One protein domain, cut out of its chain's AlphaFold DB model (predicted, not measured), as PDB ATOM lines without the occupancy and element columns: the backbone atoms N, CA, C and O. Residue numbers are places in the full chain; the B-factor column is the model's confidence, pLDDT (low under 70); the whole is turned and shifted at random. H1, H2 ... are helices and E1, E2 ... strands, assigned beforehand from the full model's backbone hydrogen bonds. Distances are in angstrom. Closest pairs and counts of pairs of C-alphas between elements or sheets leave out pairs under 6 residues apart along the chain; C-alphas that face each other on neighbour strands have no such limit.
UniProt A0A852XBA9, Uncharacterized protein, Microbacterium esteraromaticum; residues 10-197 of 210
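AT A GLANCE: This is residues 10 to 197 of the 210 residues of an uncharacterized protein of Microbacterium esteraromaticum (UniProt A0A852XBA9). A twisted sheet of four long strands, E3 to E6, curls round the helix H7 on one face and has H8 over E3 and E4 on its other face; beside its edge strand E6 sits a cluster of helices, H1, H3 and H4, with the small two-strand sheet E1 E2. H4 is the middle of that cluster and packs on E6, while the short helices H5 and H6 lie near the far end of E6. The printed part has 188 residues with eight named helices and six named strands, in the order H1 H2 E1 H3 E2 H4 H5 H6 H7 E3 E4 E5 E6 H8, and its class is mixed, helices and strands. The large sheet has the order E3 - E4 - E5 - E6 and, like the pair E1 - E2, is antiparallel. The whole is compact and rounded, with a radius of gyration of the C-alphas of 15.6 A and spans of 39 by 38 by 33 A.

IN THESE COORDINATES: H1, residues 10 to 23, begins with C-alpha 10 at (200.318, 196.549, 204.021) and is 20.9 A long. H2, residues 26 to 29, and E1, residues 32 to 34, follow. H3 spans residues 47 to 57 over 15.3 A, E2 residues 65 to 67, and H4 residues 68 to 78 over 14.8 A. H5 is residues 90 to 93 and H6 residues 96 to 100. H7, residues 118 to 131, is 20.2 A long and starts with C-alpha 118 at (195.539, 190.882, 214.130). The long strands are E3, residues 137 to 145, 22.6 A; E4, residues 148 to 155, 22.8 A; E5, residues 163 to 171, 25.4 A; and E6, residues 174 to 183, 25.2 A, which bends by 54 degrees at residue 178. H8, residues 187 to 196, is 14.3 A long and ends with C-alpha 196 at (162.550, 196.381, 216.426).

HOW THE PARTS SIT: H4 is the hub and touches H1, H2, H3 and H7. H1 and H4 stand at a shallow tilt of 13 degrees, opposite ways, with the C-alphas of Ala 14 and Tyr 74 closest at 6.0 A. H3 and H4 stand at a steep tilt of 50 degrees, closest at the C-alphas of Leu 53 and Val 70, 6.7 A. E1 and E2 pair with N 33 and O 66 at 2.9 A. The C-alphas of Ala 68 in H4 and Ile 178 in E6 are 5.4 A apart, the closest of the two elements. E3 to E6 form a meander, each strand the antiparallel neighbour of the one before: N 141 and O 152 are 3.0 A apart, N 153 and O 166 2.8 A, and N 167 and O 179 3.0 A. H7 and H8 lie on opposite faces of this sheet, making three layers, helices on both faces of a sheet. H8 has a height over the sheet of 8.2 A and runs along the strands, at 12 degrees to E3 on the local plane. H6 is on the same face as H7, over E6. Every O i to N i+4 pair is within hydrogen-bond range in H3, H6 and H8, against 8 of 10 in H1, 4 of 7 in H4 and 7 of 10 in H7; H2 and H5 are too short for such a pair.

THE WHOLE: The C-alphas of Asp 48 and Asp 135 are the two farthest apart, 42.6 A. The printed part has no cut. The long links are E1 to H3, H4 to H5 and H6 to H7. The mean pLDDT of the printed part is 91.1, and residues 80 to 88, 112 and 114 are under 70.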
ATOM      1  N   GLU A  10     201.397 197.019 203.154       82.44
ATOM      2  CA  GLU A  10     200.318 196.549 204.021       82.44
ATOM      3  C   GLU A  10     199.644 195.286 203.470       82.44
ATOM      4  O   GLU A  10     199.289 194.399 204.247       82.44
ATOM      5  N   LEU A  11     199.518 195.161 202.141       85.00
ATOM      6  CA  LEU A  11     198.971 193.961 201.496       85.00
ATOM      7  C   LEU A  11     199.920 192.782 201.665       85.00
ATOM      8  O   LEU A  11     199.488 191.713 202.084       85.00
ATOM      9  N   ALA A  12     201.218 192.991 201.433       87.25
ATOM     10  CA  ALA A  12     202.224 191.965 201.689       87.25
ATOM     11  C   ALA A  12     202.189 191.492 203.154       87.25
ATOM     12  O   ALA A  12     202.279 190.295 203.426       87.25
ATOM     13  N   ARG A  13     201.989 192.417 204.103       89.19
ATOM     14  CA  ARG A  13     201.908 192.084 205.531       89.19
ATOM     15  C   ARG A  13     200.629 191.322 205.884       89.19
ATOM     16  O   ARG A  13     200.706 190.315 206.580       89.19
ATOM     17  N   ALA A  14     199.472 191.734 205.364       91.31
ATOM     18  CA  ALA A  14     198.221 190.989 205.519       91.31
ATOM     19  C   ALA A  14     198.344 189.555 204.968       91.31
ATOM     20  O   ALA A  14     198.028 188.591 205.667       91.31
ATOM     21  N   LEU A  15     198.891 189.405 203.757       93.31
ATOM     22  CA  LEU A  15     199.110 188.104 203.116       93.31
ATOM     23  C   LEU A  15     200.096 187.210 203.884       93.31
ATOM     24  O   LEU A  15     199.997 185.990 203.793       93.31
ATOM     25  N   ALA A  16     201.007 187.778 204.678       92.06
ATOM     26  CA  ALA A  16     201.903 187.005 205.538       92.06
ATOM     27  C   ALA A  16     201.197 186.426 206.783       92.06
ATOM     28  O   ALA A  16     201.553 185.335 207.237       92.06
ATOM     29  N   PHE A  17     200.184 187.111 207.328       94.38
ATOM     30  CA  PHE A  17     199.442 186.642 208.508       94.38
ATOM     31  C   PHE A  17     198.403 185.572 208.192       94.38
ATOM     32  O   PHE A  17     198.243 184.613 208.951       94.38
ATOM     33  N   ILE A  18     197.706 185.728 207.068       96.19
ATOM     34  CA  ILE A  18     196.556 184.898 206.701       96.19
ATOM     35  C   ILE A  18     196.874 183.384 206.713       96.19
ATOM     36  O   ILE A  18     196.101 182.630 207.311       96.19
ATOM     37  N   PRO A  19     198.016 182.897 206.182       96.12
ATOM     38  CA  PRO A  19     198.363 181.476 206.256       96.12
ATOM     39  C   PRO A  19     198.573 180.956 207.684       96.12
ATOM     40  O   PRO A  19     198.390 179.768 207.951       96.12
ATOM     41  N   ALA A  20     198.991 181.805 208.628       95.19
ATOM     42  CA  ALA A  20     199.068 181.415 210.034       95.19
ATOM     43  C   ALA A  20     197.664 181.245 210.632       95.19
ATOM     44  O   ALA A  20     197.409 180.249 211.307       95.19
ATOM     45  N   ASP A  21     196.739 182.158 210.340       97.31
ATOM     46  CA  ASP A  21     195.346 182.049 210.788       97.31
ATOM     47  C   ASP A  21     194.618 180.845 210.195       97.31
ATOM     48  O   ASP A  21     193.912 180.144 210.927       97.31
ATOM     49  N   ALA A  22     194.845 180.563 208.909       97.38
ATOM     50  CA  ALA A  22     194.297 179.397 208.227       97.38
ATOM     51  C   ALA A  22     194.768 178.092 208.887       97.38
ATOM     52  O   ALA A  22     193.949 177.255 209.261       97.38
ATOM     53  N   ARG A  23     196.082 177.948 209.132       97.00
ATOM     54  CA  ARG A  23     196.658 176.757 209.790       97.00
ATOM     55  C   ARG A  23     196.124 176.518 211.201       97.00
ATOM     56  O   ARG A  23     196.057 175.374 211.635       97.00
ATOM     57  N   HIS A  24     195.756 177.580 211.913       97.12
ATOM     58  CA  HIS A  24     195.167 177.496 213.250       97.12
ATOM     59  C   HIS A  24     193.629 177.455 213.243       97.12
ATOM     60  O   HIS A  24     193.027 177.489 214.314       97.12
ATOM     61  N   GLY A  25     192.987 177.405 212.071       97.12
ATOM     62  CA  GLY A  25     191.530 177.330 211.945       97.12
ATOM     63  C   GLY A  25     190.784 178.571 212.445       97.12
ATOM     64  O   GLY A  25     189.594 178.490 212.738       97.12
ATOM     65  N   ARG A  26     191.446 179.732 212.564       97.69
ATOM     66  CA  ARG A  26     190.864 180.913 213.234       97.69
ATOM     67  C   ARG A  26     189.709 181.545 212.461       97.69
ATOM     68  O   ARG A  26     188.821 182.130 213.074       97.69
ATOM     69  N   PHE A  27     189.678 181.379 211.139       97.94
ATOM     70  CA  PHE A  27     188.573 181.852 210.298       97.94
ATOM     71  C   PHE A  27     187.243 181.167 210.610       97.94
ATOM     72  O   PHE A  27     186.199 181.758 210.350       97.94
ATOM     73  N   ALA A  28     187.263 179.981 211.232       96.50
ATOM     74  CA  ALA A  28     186.044 179.338 211.698       96.50
ATOM     75  C   ALA A  28     185.311 180.216 212.719       96.50
ATOM     76  O   ALA A  28     184.097 180.169 212.771       96.50
ATOM     77  N   ASN A  29     185.983 181.071 213.492       97.88
ATOM     78  CA  ASN A  29     185.318 181.950 214.466       97.88
ATOM     79  C   ASN A  29     184.539 183.112 213.826       97.88
ATOM     80  O   ASN A  29     183.934 183.908 214.543       97.88
ATOM     81  N   TRP A  30     184.541 183.207 212.496       98.19
ATOM     82  CA  TRP A  30     183.931 184.288 211.737       98.19
ATOM     83  C   TRP A  30     182.889 183.754 210.758       98.19
ATOM     84  O   TRP A  30     183.077 182.704 210.147       98.19
ATOM     85  N   GLY A  31     181.776 184.476 210.629       96.75
ATOM     86  CA  GLY A  31     180.701 184.141 209.699       96.75
ATOM     87  C   GLY A  31     180.970 184.676 208.295       96.75
ATOM     88  O   GLY A  31     182.111 184.959 207.926       96.75
ATOM     89  N   LEU A  32     179.906 184.831 207.508       96.31
ATOM     90  CA  LEU A  32     179.984 185.381 206.157       96.31
ATOM     91  C   LEU A  32     179.644 186.870 206.150       96.31
ATOM     92  O   LEU A  32     178.739 187.327 206.850       96.31
ATOM     93  N   SER A  33     180.362 187.623 205.326       96.12
ATOM     94  CA  SER A  33     180.102 189.039 205.092       96.12
ATOM     95  C   SER A  33     180.162 189.343 203.603       96.12
ATOM     96  O   SER A  33     180.894 188.700 202.854       96.12
ATOM     97  N   THR A  34     179.416 190.357 203.184       94.75
ATOM     98  CA  THR A  34     179.548 190.954 201.855       94.75
ATOM     99  C   THR A  34     180.553 192.106 201.871       94.75
ATOM    100  O   THR A  34     180.727 192.778 202.893       94.75
ATOM    101  N   VAL A  35     181.225 192.339 200.742       90.81
ATOM    102  CA  VAL A  35     182.018 193.557 200.511       90.81
ATOM    103  C   VAL A  35     181.161 194.754 200.110       90.81
ATOM    104  O   VAL A  35     181.674 195.866 200.084       90.81
ATOM    105  N   ILE A  36     179.884 194.555 199.784       89.25
ATOM    106  CA  ILE A  36     178.975 195.648 199.434       89.25
ATOM    107  C   ILE A  36     178.603 196.402 200.711       89.25
ATOM    108  O   ILE A  36     178.030 195.814 201.624       89.25
ATOM    109  N   ASP A  37     178.942 197.687 200.793       83.62
ATOM    110  CA  ASP A  37     178.591 198.498 201.958       83.62
ATOM    111  C   ASP A  37     177.099 198.832 201.967       83.62
ATOM    112  O   ASP A  37     176.561 199.353 200.990       83.62
ATOM    113  N   GLU A  38     176.445 198.601 203.104       79.19
ATOM    114  CA  GLU A  38     175.022 198.904 203.298       79.19
ATOM    115  C   GLU A  38     174.649 200.381 203.073       79.19
ATOM    116  O   GLU A  38     173.503 200.660 202.731       79.19
ATOM    117  N   ASN A  39     175.580 201.331 203.245       75.69
ATOM    118  CA  ASN A  39     175.282 202.760 203.111       75.69
ATOM    119  C   ASN A  39     175.579 203.294 201.710       75.69
ATOM    120  O   ASN A  39     174.871 204.179 201.234       75.69
ATOM    121  N   THR A  40     176.639 202.806 201.057       76.62
ATOM    122  CA  THR A  40     177.021 203.282 199.716       76.62
ATOM    123  C   THR A  40     176.460 202.419 198.588       76.62
ATOM    124  O   THR A  40     176.406 202.878 197.450       76.62
ATOM    125  N   GLY A  41     176.066 201.174 198.874       81.12
ATOM    126  CA  GLY A  41     175.630 200.191 197.878       81.12
ATOM    127  C   GLY A  41     176.751 199.694 196.955       81.12
ATOM    128  O   GLY A  41     176.482 198.935 196.026       81.12
ATOM    129  N   GLY A  42     177.996 200.122 197.190       83.06
ATOM    130  CA  GLY A  42     179.169 199.780 196.391       83.06
ATOM    131  C   GLY A  42     180.172 198.914 197.157       83.06
ATOM    132  O   GLY A  42     180.112 198.831 198.388       83.06
ATOM    133  N   PRO A  43     181.105 198.260 196.450       85.69
ATOM    134  CA  PRO A  43     182.106 197.426 197.087       85.69
ATOM    135  C   PRO A  43     183.140 198.243 197.862       85.69
ATOM    136  O   PRO A  43     183.569 199.313 197.437       85.69
ATOM    137  N   VAL A  44     183.551 197.711 199.011       85.69
ATOM    138  CA  VAL A  44     184.556 198.321 199.899       85.69
ATOM    139  C   VAL A  44     185.983 197.905 199.565       85.69
ATOM    140  O   VAL A  44     186.919 198.546 200.029       85.69
ATOM    141  N   ILE A  45     186.155 196.844 198.775       87.88
ATOM    142  CA  ILE A  45     187.438 196.396 198.232       87.88
ATOM    143  C   ILE A  45     187.246 195.912 196.794       87.88
ATOM    144  O   ILE A  45     186.184 195.400 196.446       87.88
ATOM    145  N   GLU A  46     188.292 196.051 195.983       88.50
ATOM    146  CA  GLU A  46     188.334 195.540 194.611       88.50
ATOM    147  C   GLU A  46     188.340 194.004 194.574       88.50
ATOM    148  O   GLU A  46     188.850 193.354 195.495       88.50
ATOM    149  N   VAL A  47     187.838 193.427 193.477       92.31
ATOM    150  CA  VAL A  47     187.766 191.967 193.275       92.31
ATOM    151  C   VAL A  47     189.139 191.294 193.386       92.31
ATOM    152  O   VAL A  47     189.277 190.311 194.104       92.31
ATOM    153  N   ASP A  48     190.188 191.894 192.816       91.81
ATOM    154  CA  ASP A  48     191.546 191.335 192.868       91.81
ATOM    155  C   ASP A  48     192.088 191.249 194.306       91.81
ATOM    156  O   ASP A  48     192.817 190.321 194.659       91.81
ATOM    157  N   VAL A  49     191.727 192.214 195.163       92.25
ATOM    158  CA  VAL A  49     192.108 192.200 196.584       92.25
ATOM    159  C   VAL A  49     191.300 191.141 197.326       92.25
ATOM    160  O   VAL A  49     191.866 190.398 198.128       92.25
ATOM    161  N   PHE A  50     189.996 191.046 197.057       94.75
ATOM    162  CA  PHE A  50     189.140 190.004 197.620       94.75
ATOM    163  C   PHE A  50     189.690 188.603 197.316       94.75
ATOM    164  O   PHE A  50     189.863 187.807 198.245       94.75
ATOM    165  N   ASP A  51     190.002 188.334 196.047       94.94
ATOM    166  CA  ASP A  51     190.478 187.034 195.575       94.94
ATOM    167  C   ASP A  51     191.842 186.698 196.182       94.94
ATOM    168  O   ASP A  51     192.034 185.602 196.710       94.94
ATOM    169  N   ALA A  52     192.778 187.655 196.202       95.06
ATOM    170  CA  ALA A  52     194.103 187.445 196.782       95.06
ATOM    171  C   ALA A  52     194.042 187.089 198.280       95.06
ATOM    172  O   ALA A  52     194.754 186.189 198.736       95.06
ATOM    173  N   LEU A  53     193.184 187.767 199.051       96.31
ATOM    174  CA  LEU A  53     193.042 187.521 200.487       96.31
ATOM    175  C   LEU A  53     192.397 186.153 200.775       96.31
ATOM    176  O   LEU A  53     192.875 185.430 201.653       96.31
ATOM    177  N   HIS A  54     191.351 185.766 200.038       97.56
ATOM    178  CA  HIS A  54     190.690 184.467 200.228       97.56
ATOM    179  C   HIS A  54     191.535 183.296 199.721       97.56
ATOM    180  O   HIS A  54     191.610 182.266 200.396       97.56
ATOM    181  N   ALA A  55     192.253 183.477 198.609       96.81
ATOM    182  CA  ALA A  55     193.214 182.497 198.117       96.81
ATOM    183  C   ALA A  55     194.315 182.229 199.154       96.81
ATOM    184  O   ALA A  55     194.618 181.072 199.445       96.81
ATOM    185  N   ALA A  56     194.863 183.277 199.783       97.00
ATOM    186  CA  ALA A  56     195.840 183.120 200.863       97.00
ATOM    187  C   ALA A  56     195.256 182.402 202.094       97.00
ATOM    188  O   ALA A  56     195.981 181.691 202.794       97.00
ATOM    189  N   ALA A  57     193.956 182.574 202.360       97.31
ATOM    190  CA  ALA A  57     193.253 181.919 203.463       97.31
ATOM    191  C   ALA A  57     192.913 180.449 203.172       97.31
ATOM    192  O   ALA A  57     192.540 179.724 204.094       97.31
ATOM    193  N   GLY A  58     193.033 180.009 201.914       97.19
ATOM    194  CA  GLY A  58     192.571 178.694 201.474       97.19
ATOM    195  C   GLY A  58     191.053 178.530 201.589       97.19
ATOM    196  O   GLY A  58     190.579 177.420 201.818       97.19
ATOM    197  N   ILE A  59     190.301 179.632 201.491       96.62
ATOM    198  CA  ILE A  59     188.840 179.649 201.592       96.62
ATOM    199  C   ILE A  59     188.267 179.810 200.188       96.62
ATOM    200  O   ILE A  59     188.580 180.782 199.503       96.62
ATOM    201  N   ASP A  60     187.405 178.878 199.789       94.25
ATOM    202  CA  ASP A  60     186.617 178.993 198.563       94.25
ATOM    203  C   ASP A  60     185.467 179.989 198.792       94.25
ATOM    204  O   ASP A  60     184.465 179.677 199.439       94.25
ATOM    205  N   ALA A  61     185.662 181.227 198.346       94.69
ATOM    206  CA  ALA A  61     184.717 182.327 198.490       94.69
ATOM    207  C   ALA A  61     184.426 182.944 197.123       94.69
ATOM    208  O   ALA A  61     185.307 183.035 196.273       94.69
ATOM    209  N   HIS A  62     183.193 183.407 196.933       93.31
ATOM    210  CA  HIS A  62     182.730 183.953 195.664       93.31
ATOM    211  C   HIS A  62     182.322 185.408 195.862       93.31
ATOM    212  O   HIS A  62     181.393 185.709 196.613       93.31
ATOM    213  N   TYR A  63     183.005 186.324 195.175       92.25
ATOM    214  CA  TYR A  63     182.684 187.745 195.228       92.25
ATOM    215  C   TYR A  63     181.182 187.985 194.940       92.25
ATOM    216  O   TYR A  63     180.661 187.438 193.965       92.25
ATOM    217  N   PRO A  64     180.467 188.812 195.733       94.62
ATOM    218  CA  PRO A  64     180.982 189.729 196.754       94.62
ATOM    219  C   PRO A  64     180.993 189.171 198.191       94.62
ATOM    220  O   PRO A  64     181.209 189.941 199.127       94.62
ATOM    221  N   VAL A  65     180.728 187.880 198.402       96.56
ATOM    222  CA  VAL A  65     180.549 187.286 199.737       96.56
ATOM    223  C   VAL A  65     181.735 186.404 200.114       96.56
ATOM    224  O   VAL A  65     182.126 185.501 199.382       96.56
ATOM    225  N   GLY A  66     182.292 186.634 201.301       96.69
ATOM    226  CA  GLY A  66     183.432 185.878 201.808       96.69
ATOM    227  C   GLY A  66     183.458 185.772 203.327       96.69
ATOM    228  O   GLY A  66     182.502 186.140 204.015       96.69
ATOM    229  N   ASN A  67     184.562 185.259 203.869       97.88
ATOM    230  CA  ASN A  67     184.727 185.128 205.314       97.88
ATOM    231  C   ASN A  67     184.855 186.513 205.959       97.88
ATOM    232  O   ASN A  67     185.688 187.332 205.568       97.88
ATOM    233  N   ALA A  68     184.054 186.767 206.987       97.31
ATOM    234  CA  ALA A  68     183.992 188.068 207.625       97.31
ATOM    235  C   ALA A  68     185.316 188.457 208.306       97.31
ATOM    236  O   ALA A  68     185.700 189.620 208.265       97.31
ATOM    237  N   GLY A  69     186.075 187.499 208.846       96.94
ATOM    238  CA  GLY A  69     187.401 187.759 209.406       96.94
ATOM    239  C   GLY A  69     188.400 188.197 208.337       96.94
ATOM    240  O   GLY A  69     189.128 189.167 208.534       96.94
ATOM    241  N   VAL A  70     188.385 187.543 207.171       96.88
ATOM    242  CA  VAL A  70     189.197 187.958 206.012       96.88
ATOM    243  C   VAL A  70     188.819 189.375 205.575       96.88
ATOM    244  O   VAL A  70     189.685 190.242 205.451       96.88
ATOM    245  N   LEU A  71     187.525 189.641 205.394       94.94
ATOM    246  CA  LEU A  71     187.038 190.919 204.876       94.94
ATOM    247  C   LEU A  71     187.215 192.085 205.850       94.94
ATOM    248  O   LEU A  71     187.759 193.122 205.472       94.94
ATOM    249  N   HIS A  72     186.760 191.938 207.093       92.81
ATOM    250  CA  HIS A  72     186.755 193.033 208.061       92.81
ATOM    251  C   HIS A  72     188.141 193.280 208.645       92.81
ATOM    252  O   HIS A  72     188.511 194.440 208.780       92.81
ATOM    253  N   VAL A  73     188.921 192.236 208.958       93.12
ATOM    254  CA  VAL A  73     190.222 192.404 209.634       93.12
ATOM    255  C   VAL A  73     191.353 192.687 208.656       93.12
ATOM    256  O   VAL A  73     192.210 193.513 208.957       93.12
ATOM    257  N   TYR A  74     191.364 192.037 207.489       92.94
ATOM    258  CA  TYR A  74     192.413 192.239 206.486       92.94
ATOM    259  C   TYR A  74     191.945 193.122 205.329       92.94
ATOM    260  O   TYR A  74     192.650 194.054 204.953       92.94
ATOM    261  N   GLY A  75     190.742 192.895 204.795       88.69
ATOM    262  CA  GLY A  75     190.222 193.641 203.644       88.69
ATOM    263  C   GLY A  75     190.029 195.138 203.904       88.69
ATOM    264  O   GLY A  75     190.433 195.960 203.084       88.69
ATOM    265  N   TYR A  76     189.470 195.529 205.054       85.75
ATOM    266  CA  TYR A  76     189.135 196.938 205.325       85.75
ATOM    267  C   TYR A  76     190.350 197.867 205.422       85.75
ATOM    268  O   TYR A  76     190.184 199.073 205.244       85.75
ATOM    269  N   TRP A  77     191.565 197.337 205.604       80.12
ATOM    270  CA  TRP A  77     192.801 198.123 205.494       80.12
ATOM    271  C   TRP A  77     192.980 198.762 204.115       80.12
ATOM    272  O   TRP A  77     193.594 199.820 204.002       80.12
ATOM    273  N   PHE A  78     192.405 198.148 203.081       79.19
ATOM    274  CA  PHE A  78     192.495 198.594 201.691       79.19
ATOM    275  C   PHE A  78     191.234 199.320 201.216       79.19
ATOM    276  O   PHE A  78     191.158 199.716 200.055       79.19
ATOM    277  N   SER A  79     190.245 199.511 202.097       77.00
ATOM    278  CA  SER A  79     189.028 200.248 201.771       77.00
ATOM    279  C   SER A  79     189.294 201.750 201.772       77.00
ATOM    280  O   SER A  79     189.463 202.367 202.827       77.00
ATOM    281  N   GLU A  80     189.232 202.364 200.594       68.69
ATOM    282  CA  GLU A  80     189.290 203.823 200.427       68.69
ATOM    283  C   GLU A  80     187.917 204.501 200.579       68.69
ATOM    284  O   GLU A  80     187.827 205.730 200.623       68.69
ATOM    285  N   VAL A  81     186.847 203.708 200.706       65.94
ATOM    286  CA  VAL A  81     185.466 204.191 200.801       65.94
ATOM    287  C   VAL A  81     185.251 205.008 202.079       65.94
ATOM    288  O   VAL A  81     185.410 204.513 203.200       65.94
ATOM    289  N   MET A  82     184.843 206.266 201.897       65.12
ATOM    290  CA  MET A  82     184.301 207.115 202.959       65.12
ATOM    291  C   MET A  82     182.874 206.668 203.281       65.12
ATOM    292  O   MET A  82     182.023 206.621 202.394       65.12
ATOM    293  N   THR A  83     182.602 206.376 204.549       64.06
ATOM    294  CA  THR A  83     181.243 206.126 205.051       64.06
ATOM    295  C   THR A  83     180.783 207.299 205.924       64.06
ATOM    296  O   THR A  83     181.626 208.101 206.342       64.06
ATOM    297  N   PRO A  84     179.487 207.393 206.284       62.25
ATOM    298  CA  PRO A  84     179.024 208.345 207.300       62.25
ATOM    299  C   PRO A  84     179.745 208.220 208.656       62.25
ATOM    300  O   PRO A  84     179.705 209.148 209.456       62.25
ATOM    301  N   TYR A  85     180.433 207.099 208.895       57.25
ATOM    302  CA  TYR A  85     181.185 206.793 210.114       57.25
ATOM    303  C   TYR A  85     182.716 206.891 209.922       57.25
ATOM    304  O   TYR A  85     183.459 206.237 210.647       57.25
ATOM    305  N   GLY A  86     183.201 207.634 208.916       62.56
ATOM    306  CA  GLY A  86     184.633 207.737 208.576       62.56
ATOM    307  C   GLY A  86     185.107 206.678 207.568       62.56
ATOM    308  O   GLY A  86     184.283 205.993 206.945       62.56
ATOM    309  N   ARG A  87     186.428 206.538 207.358       65.88
ATOM    310  CA  ARG A  87     186.961 205.464 206.495       65.88
ATOM    311  C   ARG A  87     186.969 204.153 207.265       65.88
ATOM    312  O   ARG A  87     187.328 204.094 208.435       65.88
ATOM    313  N   LYS A  88     186.650 203.054 206.584       67.94
ATOM    314  CA  LYS A  88     186.663 201.717 207.206       67.94
ATOM    315  C   LYS A  88     188.039 201.302 207.730       67.94
ATOM    316  O   LYS A  88     188.096 200.600 208.734       67.94
ATOM    317  N   ARG A  89     189.125 201.755 207.095       71.88
ATOM    318  CA  ARG A  89     190.499 201.502 207.554       71.88
ATOM    319  C   ARG A  89     190.821 202.175 208.895       71.88
ATOM    320  O   ARG A  89     191.564 201.608 209.688       71.88
ATOM    321  N   ASP A  90     190.234 203.345 209.159       76.19
ATOM    322  CA  ASP A  90     190.527 204.160 210.346       76.19
ATOM    323  C   ASP A  90     190.066 203.418 211.619       76.19
ATOM    324  O   ASP A  90     190.742 203.444 212.646       76.19
ATOM    325  N   ARG A  91     189.018 202.581 211.497       79.44
ATOM    326  CA  ARG A  91     188.520 201.669 212.551       79.44
ATOM    327  C   ARG A  91     189.595 200.751 213.138       79.44
ATOM    328  O   ARG A  91     189.449 200.299 214.271       79.44
ATOM    329  N   TRP A  92     190.632 200.449 212.361       81.88
ATOM    330  CA  TRP A  92     191.726 199.571 212.764       81.88
ATOM    331  C   TRP A  92     193.005 200.328 213.122       81.88
ATOM    332  O   TRP A  92     193.831 199.782 213.844       81.88
ATOM    333  N   GLN A  93     193.184 201.556 212.628       82.62
ATOM    334  CA  GLN A  93     194.425 202.325 212.785       82.62
ATOM    335  C   GLN A  93     194.388 203.271 213.985       82.62
ATOM    336  O   GLN A  93     195.390 203.385 214.690       82.62
ATOM    337  N   ASP A  94     193.242 203.879 214.274       85.75
ATOM    338  CA  ASP A  94     193.166 204.968 215.258       85.75
ATOM    339  C   ASP A  94     193.134 204.466 216.711       85.75
ATOM    340  O   ASP A  94     193.242 205.241 217.659       85.75
ATOM    341  N   GLY A  95     193.012 203.149 216.901       89.88
ATOM    342  CA  GLY A  95     193.100 202.487 218.204       89.88
ATOM    343  C   GLY A  95     191.858 202.607 219.086       89.88
ATOM    344  O   GLY A  95     191.803 201.977 220.141       89.88
ATOM    345  N   GLU A  96     190.829 203.330 218.642       92.94
ATOM    346  CA  GLU A  96     189.568 203.487 219.375       92.94
ATOM    347  C   GLU A  96     188.886 202.147 219.674       92.94
ATOM    348  O   GLU A  96     188.441 201.914 220.795       92.94
ATOM    349  N   LEU A  97     188.855 201.228 218.700       94.44
ATOM    350  CA  LEU A  97     188.300 199.886 218.903       94.44
ATOM    351  C   LEU A  97     189.063 199.111 219.984       94.44
ATOM    352  O   LEU A  97     188.459 198.433 220.812       94.44
ATOM    353  N   ALA A  98     190.393 199.203 219.965       94.88
ATOM    354  CA  ALA A  98     191.242 198.516 220.924       94.88
ATOM    355  C   ALA A  98     191.018 199.061 222.336       94.88
ATOM    356  O   ALA A  98     190.769 198.280 223.250       94.88
ATOM    357  N   LEU A  99     190.983 200.387 222.486       95.06
ATOM    358  CA  LEU A  99     190.665 201.046 223.751       95.06
ATOM    359  C   LEU A  99     189.272 200.674 224.265       95.06
ATOM    360  O   LEU A  99     189.128 200.357 225.442       95.06
ATOM    361  N   ALA A 100     188.258 200.651 223.396       95.19
ATOM    362  CA  ALA A 100     186.899 200.270 223.773       95.19
ATOM    363  C   ALA A 100     186.797 198.816 224.271       95.19
ATOM    364  O   ALA A 100     185.977 198.536 225.144       95.19
ATOM    365  N   LEU A 101     187.666 197.928 223.775       95.38
ATOM    366  CA  LEU A 101     187.824 196.535 224.216       95.38
ATOM    367  C   LEU A 101     188.868 196.357 225.342       95.38
ATOM    368  O   LEU A 101     189.281 195.231 225.632       95.38
ATOM    369  N   GLY A 102     189.327 197.451 225.962       94.94
ATOM    370  CA  GLY A 102     190.273 197.424 227.083       94.94
ATOM    371  C   GLY A 102     191.699 197.000 226.709       94.94
ATOM    372  O   GLY A 102     192.458 196.560 227.570       94.94
ATOM    373  N   GLN A 103     192.067 197.098 225.432       95.00
ATOM    374  CA  GLN A 103     193.388 196.755 224.904       95.00
ATOM    375  C   GLN A 103     194.256 198.004 224.690       95.00
ATOM    376  O   GLN A 103     193.774 199.138 224.685       95.00
ATOM    377  N   ALA A 104     195.558 197.795 224.469       93.12
ATOM    378  CA  ALA A 104     196.453 198.861 224.022       93.12
ATOM    379  C   ALA A 104     196.006 199.411 222.645       93.12
ATOM    380  O   ALA A 104     195.549 198.620 221.820       93.12
ATOM    381  N   PRO A 105     196.159 200.718 222.352       91.69
ATOM    382  CA  PRO A 105     195.659 201.326 221.109       91.69
ATOM    383  C   PRO A 105     196.139 200.655 219.812       91.69
ATOM    384  O   PRO A 105     195.428 200.640 218.814       91.69
ATOM    385  N   ASP A 106     197.336 200.076 219.814       91.38
ATOM    386  CA  ASP A 106     197.946 199.407 218.664       91.38
ATOM    387  C   ASP A 106     197.649 197.899 218.600       91.38
ATOM    388  O   ASP A 106     198.091 197.209 217.676       91.38
ATOM    389  N   ALA A 107     196.861 197.368 219.541       92.50
ATOM    390  CA  ALA A 107     196.632 195.935 219.685       92.50
ATOM    391  C   ALA A 107     195.981 195.284 218.459       92.50
ATOM    392  O   ALA A 107     196.098 194.075 218.305       92.50
ATOM    393  N   PHE A 108     195.317 196.019 217.563       92.81
ATOM    394  CA  PHE A 108     194.722 195.449 216.341       92.81
ATOM    395  C   PHE A 108     195.377 195.931 215.047       92.81
ATOM    396  O   PHE A 108     194.896 195.622 213.956       92.81
ATOM    397  N   HIS A 109     196.504 196.639 215.140       90.88
ATOM    398  CA  HIS A 109     197.282 197.013 213.961       90.88
ATOM    399  C   HIS A 109     197.805 195.766 213.253       90.88
ATOM    400  O   HIS A 109     197.966 194.715 213.878       90.88
ATOM    401  N   LEU A 110     198.154 195.884 211.966       87.19
ATOM    402  CA  LEU A 110     198.805 194.816 211.197       87.19
ATOM    403  C   LEU A 110     200.218 194.467 211.715       87.19
ATOM    404  O   LEU A 110     201.073 194.165 210.908       87.19
ATOM    405  N   SER A 111     200.556 194.587 212.993       83.88
ATOM    406  CA  SER A 111     201.903 194.375 213.538       83.88
ATOM    407  C   SER A 111     202.093 192.976 214.137       83.88
ATOM    408  O   SER A 111     201.148 192.349 214.631       83.88
ATOM    409  N   ASP A 112     203.346 192.511 214.131       68.38
ATOM    410  CA  ASP A 112     203.802 191.329 214.866       68.38
ATOM    411  C   ASP A 112     203.917 191.643 216.366       68.38
ATOM    412  O   ASP A 112     205.006 191.839 216.906       68.38
ATOM    413  N   VAL A 113     202.787 191.711 217.069       71.94
ATOM    414  CA  VAL A 113     202.788 191.800 218.536       71.94
ATOM    415  C   VAL A 113     202.880 190.388 219.107       71.94
ATOM    416  O   VAL A 113     201.919 189.619 219.052       71.94
ATOM    417  N   GLY A 114     204.054 190.015 219.623       67.44
ATOM    418  CA  GLY A 114     204.248 188.748 220.340       67.44
ATOM    419  C   GLY A 114     203.908 187.490 219.528       67.44
ATOM    420  O   GLY A 114     203.348 186.550 220.082       67.44
ATOM    421  N   ALA A 115     204.201 187.483 218.221       76.12
ATOM    422  CA  ALA A 115     203.883 186.393 217.284       76.12
ATOM    423  C   ALA A 115     202.380 186.058 217.146       76.12
ATOM    424  O   ALA A 115     202.017 184.962 216.713       76.12
ATOM    425  N   THR A 116     201.497 186.994 217.495       90.25
ATOM    426  CA  THR A 116     200.054 186.871 217.249       90.25
ATOM    427  C   THR A 116     199.655 187.614 215.977       90.25
ATOM    428  O   THR A 116     200.318 188.568 215.568       90.25
ATOM    429  N   THR A 117     198.559 187.194 215.350       94.44
ATOM    430  CA  THR A 117     197.980 187.898 214.197       94.44
ATOM    431  C   THR A 117     196.934 188.922 214.656       94.44
ATOM    432  O   THR A 117     196.354 188.768 215.737       94.44
ATOM    433  N   PRO A 118     196.633 189.952 213.847       94.31
ATOM    434  CA  PRO A 118     195.539 190.882 214.130       94.31
ATOM    435  C   PRO A 118     194.195 190.166 214.315       94.31
ATOM    436  O   PRO A 118     193.491 190.438 215.287       94.31
ATOM    437  N   LEU A 119     193.883 189.185 213.452       96.38
ATOM    438  CA  LEU A 119     192.670 188.363 213.550       96.38
ATOM    439  C   LEU A 119     192.597 187.633 214.892       96.38
ATOM    440  O   LEU A 119     191.552 187.650 215.541       96.38
ATOM    441  N   GLN A 120     193.695 187.011 215.328       96.81
ATOM    442  CA  GLN A 120     193.753 186.326 216.617       96.81
ATOM    443  C   GLN A 120     193.446 187.288 217.767       96.81
ATOM    444  O   GLN A 120     192.634 186.954 218.630       96.81
ATOM    445  N   ARG A 121     194.074 188.469 217.775       96.50
ATOM    446  CA  ARG A 121     193.918 189.455 218.852       96.50
ATOM    447  C   ARG A 121     192.494 189.994 218.931       96.50
ATOM    448  O   ARG A 121     191.904 189.964 220.007       96.50
ATOM    449  N   VAL A 122     191.913 190.417 217.807       96.69
ATOM    450  CA  VAL A 122     190.538 190.944 217.811       96.69
ATOM    451  C   VAL A 122     189.505 189.854 218.099       96.69
ATOM    452  O   VAL A 122     188.555 190.097 218.835       96.69
ATOM    453  N   THR A 123     189.715 188.624 217.614       98.00
ATOM    454  CA  THR A 123     188.830 187.493 217.945       98.00
ATOM    455  C   THR A 123     188.847 187.209 219.444       98.00
ATOM    456  O   THR A 123     187.786 187.072 220.044       98.00
ATOM    457  N   ALA A 124     190.034 187.160 220.057       97.25
ATOM    458  CA  ALA A 124     190.178 186.916 221.491       97.25
ATOM    459  C   ALA A 124     189.541 188.022 222.346       97.25
ATOM    460  O   ALA A 124     189.022 187.729 223.417       97.25
ATOM    461  N   ALA A 125     189.559 189.270 221.870       96.88
ATOM    462  CA  ALA A 125     188.955 190.398 222.569       96.88
ATOM    463  C   ALA A 125     187.426 190.483 222.388       96.88
ATOM    464  O   ALA A 125     186.732 190.869 223.320       96.88
ATOM    465  N   ALA A 126     186.892 190.140 221.210       97.88
ATOM    466  CA  ALA A 126     185.487 190.386 220.872       97.88
ATOM    467  C   ALA A 126     184.572 189.158 221.023       97.88
ATOM    468  O   ALA A 126     183.432 189.294 221.468       97.88
ATOM    469  N   LEU A 127     185.039 187.957 220.658       98.06
ATOM    470  CA  LEU A 127     184.205 186.747 220.660       98.06
ATOM    471  C   LEU A 127     183.622 186.399 222.044       98.06
ATOM    472  O   LEU A 127     182.439 186.045 222.085       98.06
ATOM    473  N   PRO A 128     184.356 186.547 223.171       97.69
ATOM    474  CA  PRO A 128     183.814 186.223 224.491       97.69
ATOM    475  C   PRO A 128     182.519 186.972 224.826       97.69
ATOM    476  O   PRO A 128     181.618 186.390 225.426       97.69
ATOM    477  N   TYR A 129     182.365 188.218 224.364       97.62
ATOM    478  CA  TYR A 129     181.138 188.994 224.571       97.62
ATOM    479  C   TYR A 129     179.929 188.420 223.836       97.62
ATOM    480  O   TYR A 129     178.800 188.637 224.263       97.62
ATOM    481  N   LEU A 130     180.123 187.677 222.744       97.38
ATOM    482  CA  LEU A 130     179.023 186.961 222.103       97.38
ATOM    483  C   LEU A 130     178.679 185.680 222.864       97.38
ATOM    484  O   LEU A 130     177.499 185.370 223.026       97.38
ATOM    485  N   GLU A 131     179.680 184.954 223.355       96.19
ATOM    486  CA  GLU A 131     179.510 183.667 224.038       96.19
ATOM    487  C   GLU A 131     178.885 183.816 225.425       96.19
ATOM    488  O   GLU A 131     177.846 183.210 225.707       96.19
ATOM    489  N   ALA A 132     179.484 184.667 226.254       94.25
ATOM    490  CA  ALA A 132     179.089 184.931 227.627       94.25
ATOM    491  C   ALA A 132     179.303 186.426 227.932       94.25
ATOM    492  O   ALA A 132     180.343 186.795 228.472       94.25
ATOM    493  N   PRO A 133     178.340 187.293 227.563       89.62
ATOM    494  CA  PRO A 133     178.437 188.726 227.828       89.62
ATOM    495  C   PRO A 133     178.631 188.997 229.330       89.62
ATOM    496  O   PRO A 133     177.870 188.461 230.140       89.62
ATOM    497  N   GLY A 134     179.649 189.790 229.673       87.38
ATOM    498  CA  GLY A 134     180.001 190.160 231.048       87.38
ATOM    499  C   GLY A 134     179.209 191.352 231.593       87.38
ATOM    500  O   GLY A 134     178.312 191.878 230.934       87.38
ATOM    501  N   ASP A 135     179.561 191.783 232.807       85.44
ATOM    502  CA  ASP A 135     178.927 192.920 233.500       85.44
ATOM    503  C   ASP A 135     179.317 194.289 232.908       85.44
ATOM    504  O   ASP A 135     178.676 195.301 233.175       85.44
ATOM    505  N   ASP A 136     180.368 194.325 232.093       86.25
ATOM    506  CA  ASP A 136     180.894 195.488 231.369       86.25
ATOM    507  C   ASP A 136     180.167 195.767 230.038       86.25
ATOM    508  O   ASP A 136     180.506 196.690 229.288       86.25
ATOM    509  N   VAL A 137     179.129 194.982 229.748       95.94
ATOM    510  CA  VAL A 137     178.223 195.201 228.624       95.94
ATOM    511  C   VAL A 137     177.329 196.400 228.906       95.94
ATOM    512  O   VAL A 137     176.541 196.407 229.846       95.94
ATOM    513  N   VAL A 138     177.411 197.400 228.032       96.88
ATOM    514  CA  VAL A 138     176.595 198.615 228.108       96.88
ATOM    515  C   VAL A 138     175.190 198.352 227.579       96.88
ATOM    516  O   VAL A 138     174.215 198.754 228.202       96.88
ATOM    517  N   ALA A 139     175.081 197.666 226.440       97.56
ATOM    518  CA  ALA A 139     173.800 197.329 225.831       97.56
ATOM    519  C   ALA A 139     173.899 196.021 225.037       97.56
ATOM    520  O   ALA A 139     174.957 195.666 224.509       97.56
ATOM    521  N   ARG A 140     172.784 195.293 224.933       97.88
ATOM    522  CA  ARG A 140     172.713 194.020 224.208       97.88
ATOM    523  C   ARG A 140     171.343 193.807 223.586       97.88
ATOM    524  O   ARG A 140     170.327 193.975 224.252       97.88
ATOM    525  N   GLY A 141     171.339 193.337 222.342       97.56
ATOM    526  CA  GLY A 141     170.142 192.888 221.637       97.56
ATOM    527  C   GLY A 141     170.315 191.474 221.099       97.56
ATOM    528  O   GLY A 141     171.356 191.145 220.532       97.56
ATOM    529  N   ASP A 142     169.281 190.651 221.249       97.31
ATOM    530  CA  ASP A 142     169.187 189.311 220.672       97.31
ATOM    531  C   ASP A 142     167.937 189.223 219.798       97.31
ATOM    532  O   ASP A 142     166.850 189.617 220.223       97.31
ATOM    533  N   VAL A 143     168.075 188.664 218.598       96.81
ATOM    534  CA  VAL A 143     166.949 188.408 217.690       96.81
ATOM    535  C   VAL A 143     167.089 187.044 217.022       96.81
ATOM    536  O   VAL A 143     168.188 186.505 216.887       96.81
ATOM    537  N   ARG A 144     165.964 186.495 216.560       94.62
ATOM    538  CA  ARG A 144     165.911 185.279 215.739       94.62
ATOM    539  C   ARG A 144     165.579 185.662 214.294       94.62
ATOM    540  O   ARG A 144     164.525 186.236 214.040       94.62
ATOM    541  N   LEU A 145     166.455 185.316 213.351       88.69
ATOM    542  CA  LEU A 145     166.353 185.615 211.919       88.69
ATOM    543  C   LEU A 145     166.208 184.315 211.127       88.69
ATOM    544  O   LEU A 145     167.196 183.628 210.888       88.69
ATOM    545  N   GLY A 146     164.986 183.937 210.749       79.69
ATOM    546  CA  GLY A 146     164.774 182.757 209.896       79.69
ATOM    547  C   GLY A 146     165.423 181.465 210.425       79.69
ATOM    548  O   GLY A 146     165.911 180.663 209.643       79.69
ATOM    549  N   GLY A 147     165.480 181.289 211.752       83.44
ATOM    550  CA  GLY A 147     166.125 180.142 212.408       83.44
ATOM    551  C   GLY A 147     167.514 180.424 212.996       83.44
ATOM    552  O   GLY A 147     167.902 179.737 213.940       83.44
ATOM    553  N   LEU A 148     168.207 181.474 212.549       90.50
ATOM    554  CA  LEU A 148     169.519 181.895 213.057       90.50
ATOM    555  C   LEU A 148     169.374 182.832 214.261       90.50
ATOM    556  O   LEU A 148     168.608 183.792 214.205       90.50
ATOM    557  N   ASP A 149     170.116 182.593 215.340       95.50
ATOM    558  CA  ASP A 149     170.247 183.592 216.406       95.50
ATOM    559  C   ASP A 149     171.257 184.657 215.983       95.50
ATOM    560  O   ASP A 149     172.355 184.327 215.537       95.50
ATOM    561  N   ALA A 150     170.909 185.926 216.156       97.19
ATOM    562  CA  ALA A 150     171.802 187.053 215.941       97.19
ATOM    563  C   ALA A 150     171.883 187.898 217.212       97.19
ATOM    564  O   ALA A 150     170.885 188.084 217.911       97.19
ATOM    565  N   ARG A 151     173.077 188.414 217.500       97.81
ATOM    566  CA  ARG A 151     173.348 189.212 218.694       97.81
ATOM    567  C   ARG A 151     174.208 190.409 218.359       97.81
ATOM    568  O   ARG A 151     175.255 190.256 217.733       97.81
ATOM    569  N   VAL A 152     173.795 191.565 218.868       98.19
ATOM    570  CA  VAL A 152     174.654 192.738 219.015       98.19
ATOM    571  C   VAL A 152     174.961 192.957 220.492       98.19
ATOM    572  O   VAL A 152     174.080 192.844 221.347       98.19
ATOM    573  N   VAL A 153     176.215 193.272 220.785       98.19
ATOM    574  CA  VAL A 153     176.688 193.699 222.099       98.19
ATOM    575  C   VAL A 153     177.453 195.000 221.922       98.19
ATOM    576  O   VAL A 153     178.249 195.126 220.995       98.19
ATOM    577  N   LEU A 154     177.214 195.962 222.805       98.12
ATOM    578  CA  LEU A 154     178.031 197.158 222.930       98.12
ATOM    579  C   LEU A 154     178.732 197.131 224.276       98.12
ATOM    580  O   LEU A 154     178.085 197.012 225.315       98.12
ATOM    581  N   VAL A 155     180.053 197.258 224.243       97.19
ATOM    582  CA  VAL A 155     180.901 197.335 225.437       97.19
ATOM    583  C   VAL A 155     181.727 198.607 225.405       97.19
ATOM    584  O   VAL A 155     181.969 199.168 224.335       97.19
ATOM    585  N   ARG A 156     182.145 199.092 226.569       95.06
ATOM    586  CA  ARG A 156     183.012 200.268 226.665       95.06
ATOM    587  C   ARG A 156     183.865 200.171 227.918       95.06
ATOM    588  O   ARG A 156     183.348 200.331 229.017       95.06
ATOM    589  N   ALA A 157     185.165 199.970 227.740       94.00
ATOM    590  CA  ALA A 157     186.118 200.116 228.833       94.00
ATOM    591  C   ALA A 157     186.185 201.575 229.326       94.00
ATOM    592  O   ALA A 157     186.024 202.509 228.538       94.00
ATOM    593  N   ASP A 158     186.502 201.771 230.608       89.25
ATOM    594  CA  ASP A 158     186.532 203.090 231.270       89.25
ATOM    595  C   ASP A 158     187.422 204.127 230.567       89.25
ATOM    596  O   ASP A 158     187.139 205.324 230.590       89.25
ATOM    597  N   ALA A 159     188.503 203.675 229.930       85.38
ATOM    598  CA  ALA A 159     189.447 204.537 229.223       85.38
ATOM    599  C   ALA A 159     188.957 204.999 227.834       85.38
ATOM    600  O   ALA A 159     189.647 205.782 227.183       85.38
ATOM    601  N   SER A 160     187.803 204.514 227.363       90.69
ATOM    602  CA  SER A 160     187.281 204.783 226.021       90.69
ATOM    603  C   SER A 160     186.117 205.772 226.030       90.69
ATOM    604  O   SER A 160     185.184 205.665 226.825       90.69
ATOM    605  N   SER A 161     186.126 206.704 225.076       90.00
ATOM    606  CA  SER A 161     185.001 207.603 224.784       90.00
ATOM    607  C   SER A 161     183.957 206.989 223.841       90.00
ATOM    608  O   SER A 161     182.871 207.547 223.693       90.00
ATOM    609  N   VAL A 162     184.262 205.849 223.211       93.75
ATOM    610  CA  VAL A 162     183.386 205.149 222.258       93.75
ATOM    611  C   VAL A 162     183.092 203.724 222.718       93.75
ATOM    612  O   VAL A 162     183.857 203.130 223.479       93.75
ATOM    613  N   HIS A 163     181.993 203.156 222.233       95.81
ATOM    614  CA  HIS A 163     181.680 201.741 222.416       95.81
ATOM    615  C   HIS A 163     182.408 200.892 221.372       95.81
ATOM    616  O   HIS A 163     182.606 201.333 220.244       95.81
ATOM    617  N   ALA A 164     182.723 199.645 221.703       96.62
ATOM    618  CA  ALA A 164     182.944 198.607 220.712       96.62
ATOM    619  C   ALA A 164     181.595 197.948 220.432       96.62
ATOM    620  O   ALA A 164     181.030 197.286 221.304       96.62
ATOM    621  N   LEU A 165     181.074 198.136 219.219       97.50
ATOM    622  CA  LEU A 165     179.950 197.347 218.733       97.50
ATOM    623  C   LEU A 165     180.492 195.998 218.275       97.50
ATOM    624  O   LEU A 165     181.452 195.941 217.506       97.50
ATOM    625  N   ILE A 166     179.887 194.914 218.745       98.38
ATOM    626  CA  ILE A 166     180.243 193.538 218.412       98.38
ATOM    627  C   ILE A 166     178.984 192.859 217.897       98.38
ATOM    628  O   ILE A 166     177.974 192.798 218.597       98.38
ATOM    629  N   TYR A 167     179.045 192.338 216.677       98.12
ATOM    630  CA  TYR A 167     177.927 191.635 216.069       98.12
ATOM    631  C   TYR A 167     178.325 190.238 215.631       98.12
ATOM    632  O   TYR A 167     179.376 190.030 215.016       98.12
ATOM    633  N   GLY A 168     177.449 189.280 215.910       97.75
ATOM    634  CA  GLY A 168     177.622 187.910 215.474       97.75
ATOM    635  C   GLY A 168     176.315 187.162 215.296       97.75
ATOM    636  O   GLY A 168     175.244 187.585 215.737       97.75
ATOM    637  N   ILE A 169     176.442 186.011 214.649       96.88
ATOM    638  CA  ILE A 169     175.353 185.069 214.402       96.88
ATOM    639  C   ILE A 169     175.734 183.693 214.934       96.88
ATOM    640  O   ILE A 169     176.912 183.339 214.985       96.88
ATOM    641  N   ARG A 170     174.744 182.906 215.344       95.00
ATOM    642  CA  ARG A 170     174.954 181.534 215.788       95.00
ATOM    643  C   ARG A 170     174.795 180.580 214.612       95.00
ATOM    644  O   ARG A 170     173.723 180.505 214.017       95.00
ATOM    645  N   VAL A 171     175.847 179.824 214.321       90.00
ATOM    646  CA  VAL A 171     175.895 178.801 213.269       90.00
ATOM    647  C   VAL A 171     176.296 177.487 213.926       90.00
ATOM    648  O   VAL A 171     177.284 177.445 214.656       90.00
ATOM    649  N   GLU A 172     175.507 176.430 213.714       88.12
ATOM    650  CA  GLU A 172     175.765 175.092 214.281       88.12
ATOM    651  C   GLU A 172     175.980 175.103 215.810       88.12
ATOM    652  O   GLU A 172     176.796 174.374 216.365       88.12
ATOM    653  N   GLY A 173     175.248 175.969 216.515       89.44
ATOM    654  CA  GLY A 173     175.310 176.089 217.975       89.44
ATOM    655  C   GLY A 173     176.417 177.001 218.517       89.44
ATOM    656  O   GLY A 173     176.319 177.400 219.680       89.44
ATOM    657  N   ALA A 174     177.388 177.409 217.692       94.56
ATOM    658  CA  ALA A 174     178.490 178.295 218.069       94.56
ATOM    659  C   ALA A 174     178.289 179.725 217.548       94.56
ATOM    660  O   ALA A 174     177.754 179.931 216.457       94.56
ATOM    661  N   TRP A 175     178.728 180.726 218.314       97.44
ATOM    662  CA  TRP A 175     178.753 182.105 217.830       97.44
ATOM    663  C   TRP A 175     179.886 182.309 216.832       97.44
ATOM    664  O   TRP A 175     181.002 181.829 217.015       97.44
ATOM    665  N   ARG A 176     179.582 183.054 215.776       97.69
ATOM    666  CA  ARG A 176     180.520 183.480 214.746       97.69
ATOM    667  C   ARG A 176     180.497 185.001 214.700       97.69
ATOM    668  O   ARG A 176     179.429 185.595 214.536       97.69
ATOM    669  N   LEU A 177     181.661 185.625 214.846       98.19
ATOM    670  CA  LEU A 177     181.805 187.067 214.663       98.19
ATOM    671  C   LEU A 177     181.495 187.426 213.208       98.19
ATOM    672  O   LEU A 177     181.980 186.782 212.280       98.19
ATOM    673  N   ILE A 178     180.705 188.473 213.007       97.25
ATOM    674  CA  ILE A 178     180.573 189.113 211.697       97.25
ATOM    675  C   ILE A 178     181.455 190.350 211.660       97.25
ATOM    676  O   ILE A 178     182.256 190.520 210.749       97.25
ATOM    677  N   THR A 179     181.314 191.237 212.639       95.56
ATOM    678  CA  THR A 179     182.056 192.493 212.638       95.56
ATOM    679  C   THR A 179     182.211 193.041 214.045       95.56
ATOM    680  O   THR A 179     181.441 192.718 214.954       95.56
ATOM    681  N   THR A 180     183.208 193.903 214.198       96.62
ATOM    682  CA  THR A 180     183.325 194.791 215.344       96.62
ATOM    683  C   THR A 180     183.948 196.117 214.917       96.62
ATOM    684  O   THR A 180     184.793 196.147 214.020       96.62
ATOM    685  N   PHE A 181     183.475 197.226 215.484       93.94
ATOM    686  CA  PHE A 181     183.946 198.570 215.146       93.94
ATOM    687  C   PHE A 181     183.623 199.583 216.260       93.94
ATOM    688  O   PHE A 181     182.709 199.336 217.055       93.94
ATOM    689  N   PRO A 182     184.352 200.714 216.332       93.50
ATOM    690  CA  PRO A 182     184.069 201.758 217.308       93.50
ATOM    691  C   PRO A 182     182.761 202.487 216.968       93.50
ATOM    692  O   PRO A 182     182.485 202.787 215.805       93.50
ATOM    693  N   PHE A 183     181.949 202.780 217.981       93.88
ATOM    694  CA  PHE A 183     180.638 203.411 217.852       93.88
ATOM    695  C   PHE A 183     180.442 204.500 218.916       93.88
ATOM    696  O   PHE A 183     180.419 204.229 220.117       93.88
ATOM    697  N   SER A 184     180.265 205.742 218.468       91.56
ATOM    698  CA  SER A 184     180.116 206.934 219.318       91.56
ATOM    699  C   SER A 184     178.661 207.358 219.568       91.56
ATOM    700  O   SER A 184     178.426 208.377 220.213       91.56
ATOM    701  N   GLY A 185     177.684 206.609 219.048       91.56
ATOM    702  CA  GLY A 185     176.262 206.909 219.212       91.56
ATOM    703  C   GLY A 185     175.647 206.352 220.500       91.56
ATOM    704  O   GLY A 185     176.337 205.844 221.386       91.56
ATOM    705  N   ASP A 186     174.320 206.436 220.571       95.31
ATOM    706  CA  ASP A 186     173.513 205.900 221.668       95.31
ATOM    707  C   ASP A 186     173.393 204.368 221.560       95.31
ATOM    708  O   ASP A 186     172.855 203.829 220.585       95.31
ATOM    709  N   ALA A 187     173.943 203.672 222.559       95.88
ATOM    710  CA  ALA A 187     173.999 202.216 222.610       95.88
ATOM    711  C   ALA A 187     172.617 201.568 222.788       95.88
ATOM    712  O   ALA A 187     172.347 200.525 222.189       95.88
ATOM    713  N   ASP A 188     171.728 202.195 223.557       97.19
ATOM    714  CA  ASP A 188     170.376 201.681 223.759       97.19
ATOM    715  C   ASP A 188     169.537 201.894 222.499       97.19
ATOM    716  O   ASP A 188     168.786 201.005 222.095       97.19
ATOM    717  N   ALA A 189     169.718 203.030 221.817       96.50
ATOM    718  CA  ALA A 189     169.020 203.312 220.566       96.50
ATOM    719  C   ALA A 189     169.374 202.306 219.456       96.50
ATOM    720  O   ALA A 189     168.474 201.799 218.786       96.50
ATOM    721  N   VAL A 190     170.660 201.970 219.279       95.44
ATOM    722  CA  VAL A 190     171.069 201.001 218.244       95.44
ATOM    723  C   VAL A 190     170.568 199.587 218.556       95.44
ATOM    724  O   VAL A 190     170.169 198.857 217.648       95.44
ATOM    725  N   VAL A 191     170.533 199.200 219.835       97.38
ATOM    726  CA  VAL A 191     169.962 197.917 220.267       97.38
ATOM    727  C   VAL A 191     168.451 197.895 220.059       97.38
ATOM    728  O   VAL A 191     167.923 196.905 219.550       97.38
ATOM    729  N   ALA A 192     167.755 198.976 220.411       97.38
ATOM    730  CA  ALA A 192     166.317 199.093 220.214       97.38
ATOM    731  C   ALA A 192     165.944 198.989 218.728       97.38
ATOM    732  O   ALA A 192     165.036 198.231 218.390       97.38
ATOM    733  N   GLU A 193     166.674 199.669 217.835       95.75
ATOM    734  CA  GLU A 193     166.491 199.544 216.382       95.75
ATOM    735  C   GLU A 193     166.742 198.103 215.911       95.75
ATOM    736  O   GLU A 193     165.926 197.527 215.188       95.75
ATOM    737  N   PHE A 194     167.848 197.497 216.355       96.06
ATOM    738  CA  PHE A 194     168.210 196.125 215.996       96.06
ATOM    739  C   PHE A 194     167.117 195.112 216.367       96.06
ATOM    740  O   PHE A 194     166.816 194.213 215.580       96.06
ATOM    741  N   VAL A 195     166.513 195.266 217.548       96.94
ATOM    742  CA  VAL A 195     165.430 194.396 218.028       96.94
ATOM    743  C   VAL A 195     164.104 194.693 217.325       96.94
ATOM    744  O   VAL A 195     163.361 193.762 217.015       96.94
ATOM    745  N   ALA A 196     163.798 195.967 217.065       96.44
ATOM    746  CA  ALA A 196     162.550 196.381 216.426       96.44
ATOM    747  C   ALA A 196     162.459 195.944 214.957       96.44
ATOM    748  O   ALA A 196     161.371 195.633 214.472       96.44
ATOM    749  N   GLU A 197     163.596 195.873 214.262       93.50
ATOM    750  CA  GLU A 197     163.674 195.481 212.855       93.50
ATOM    751  C   GLU A 197     164.677 194.332 212.632       93.50
ATOM    752  O   GLU A 197     165.795 194.560 212.133       93.50
TER     753      GLU A 197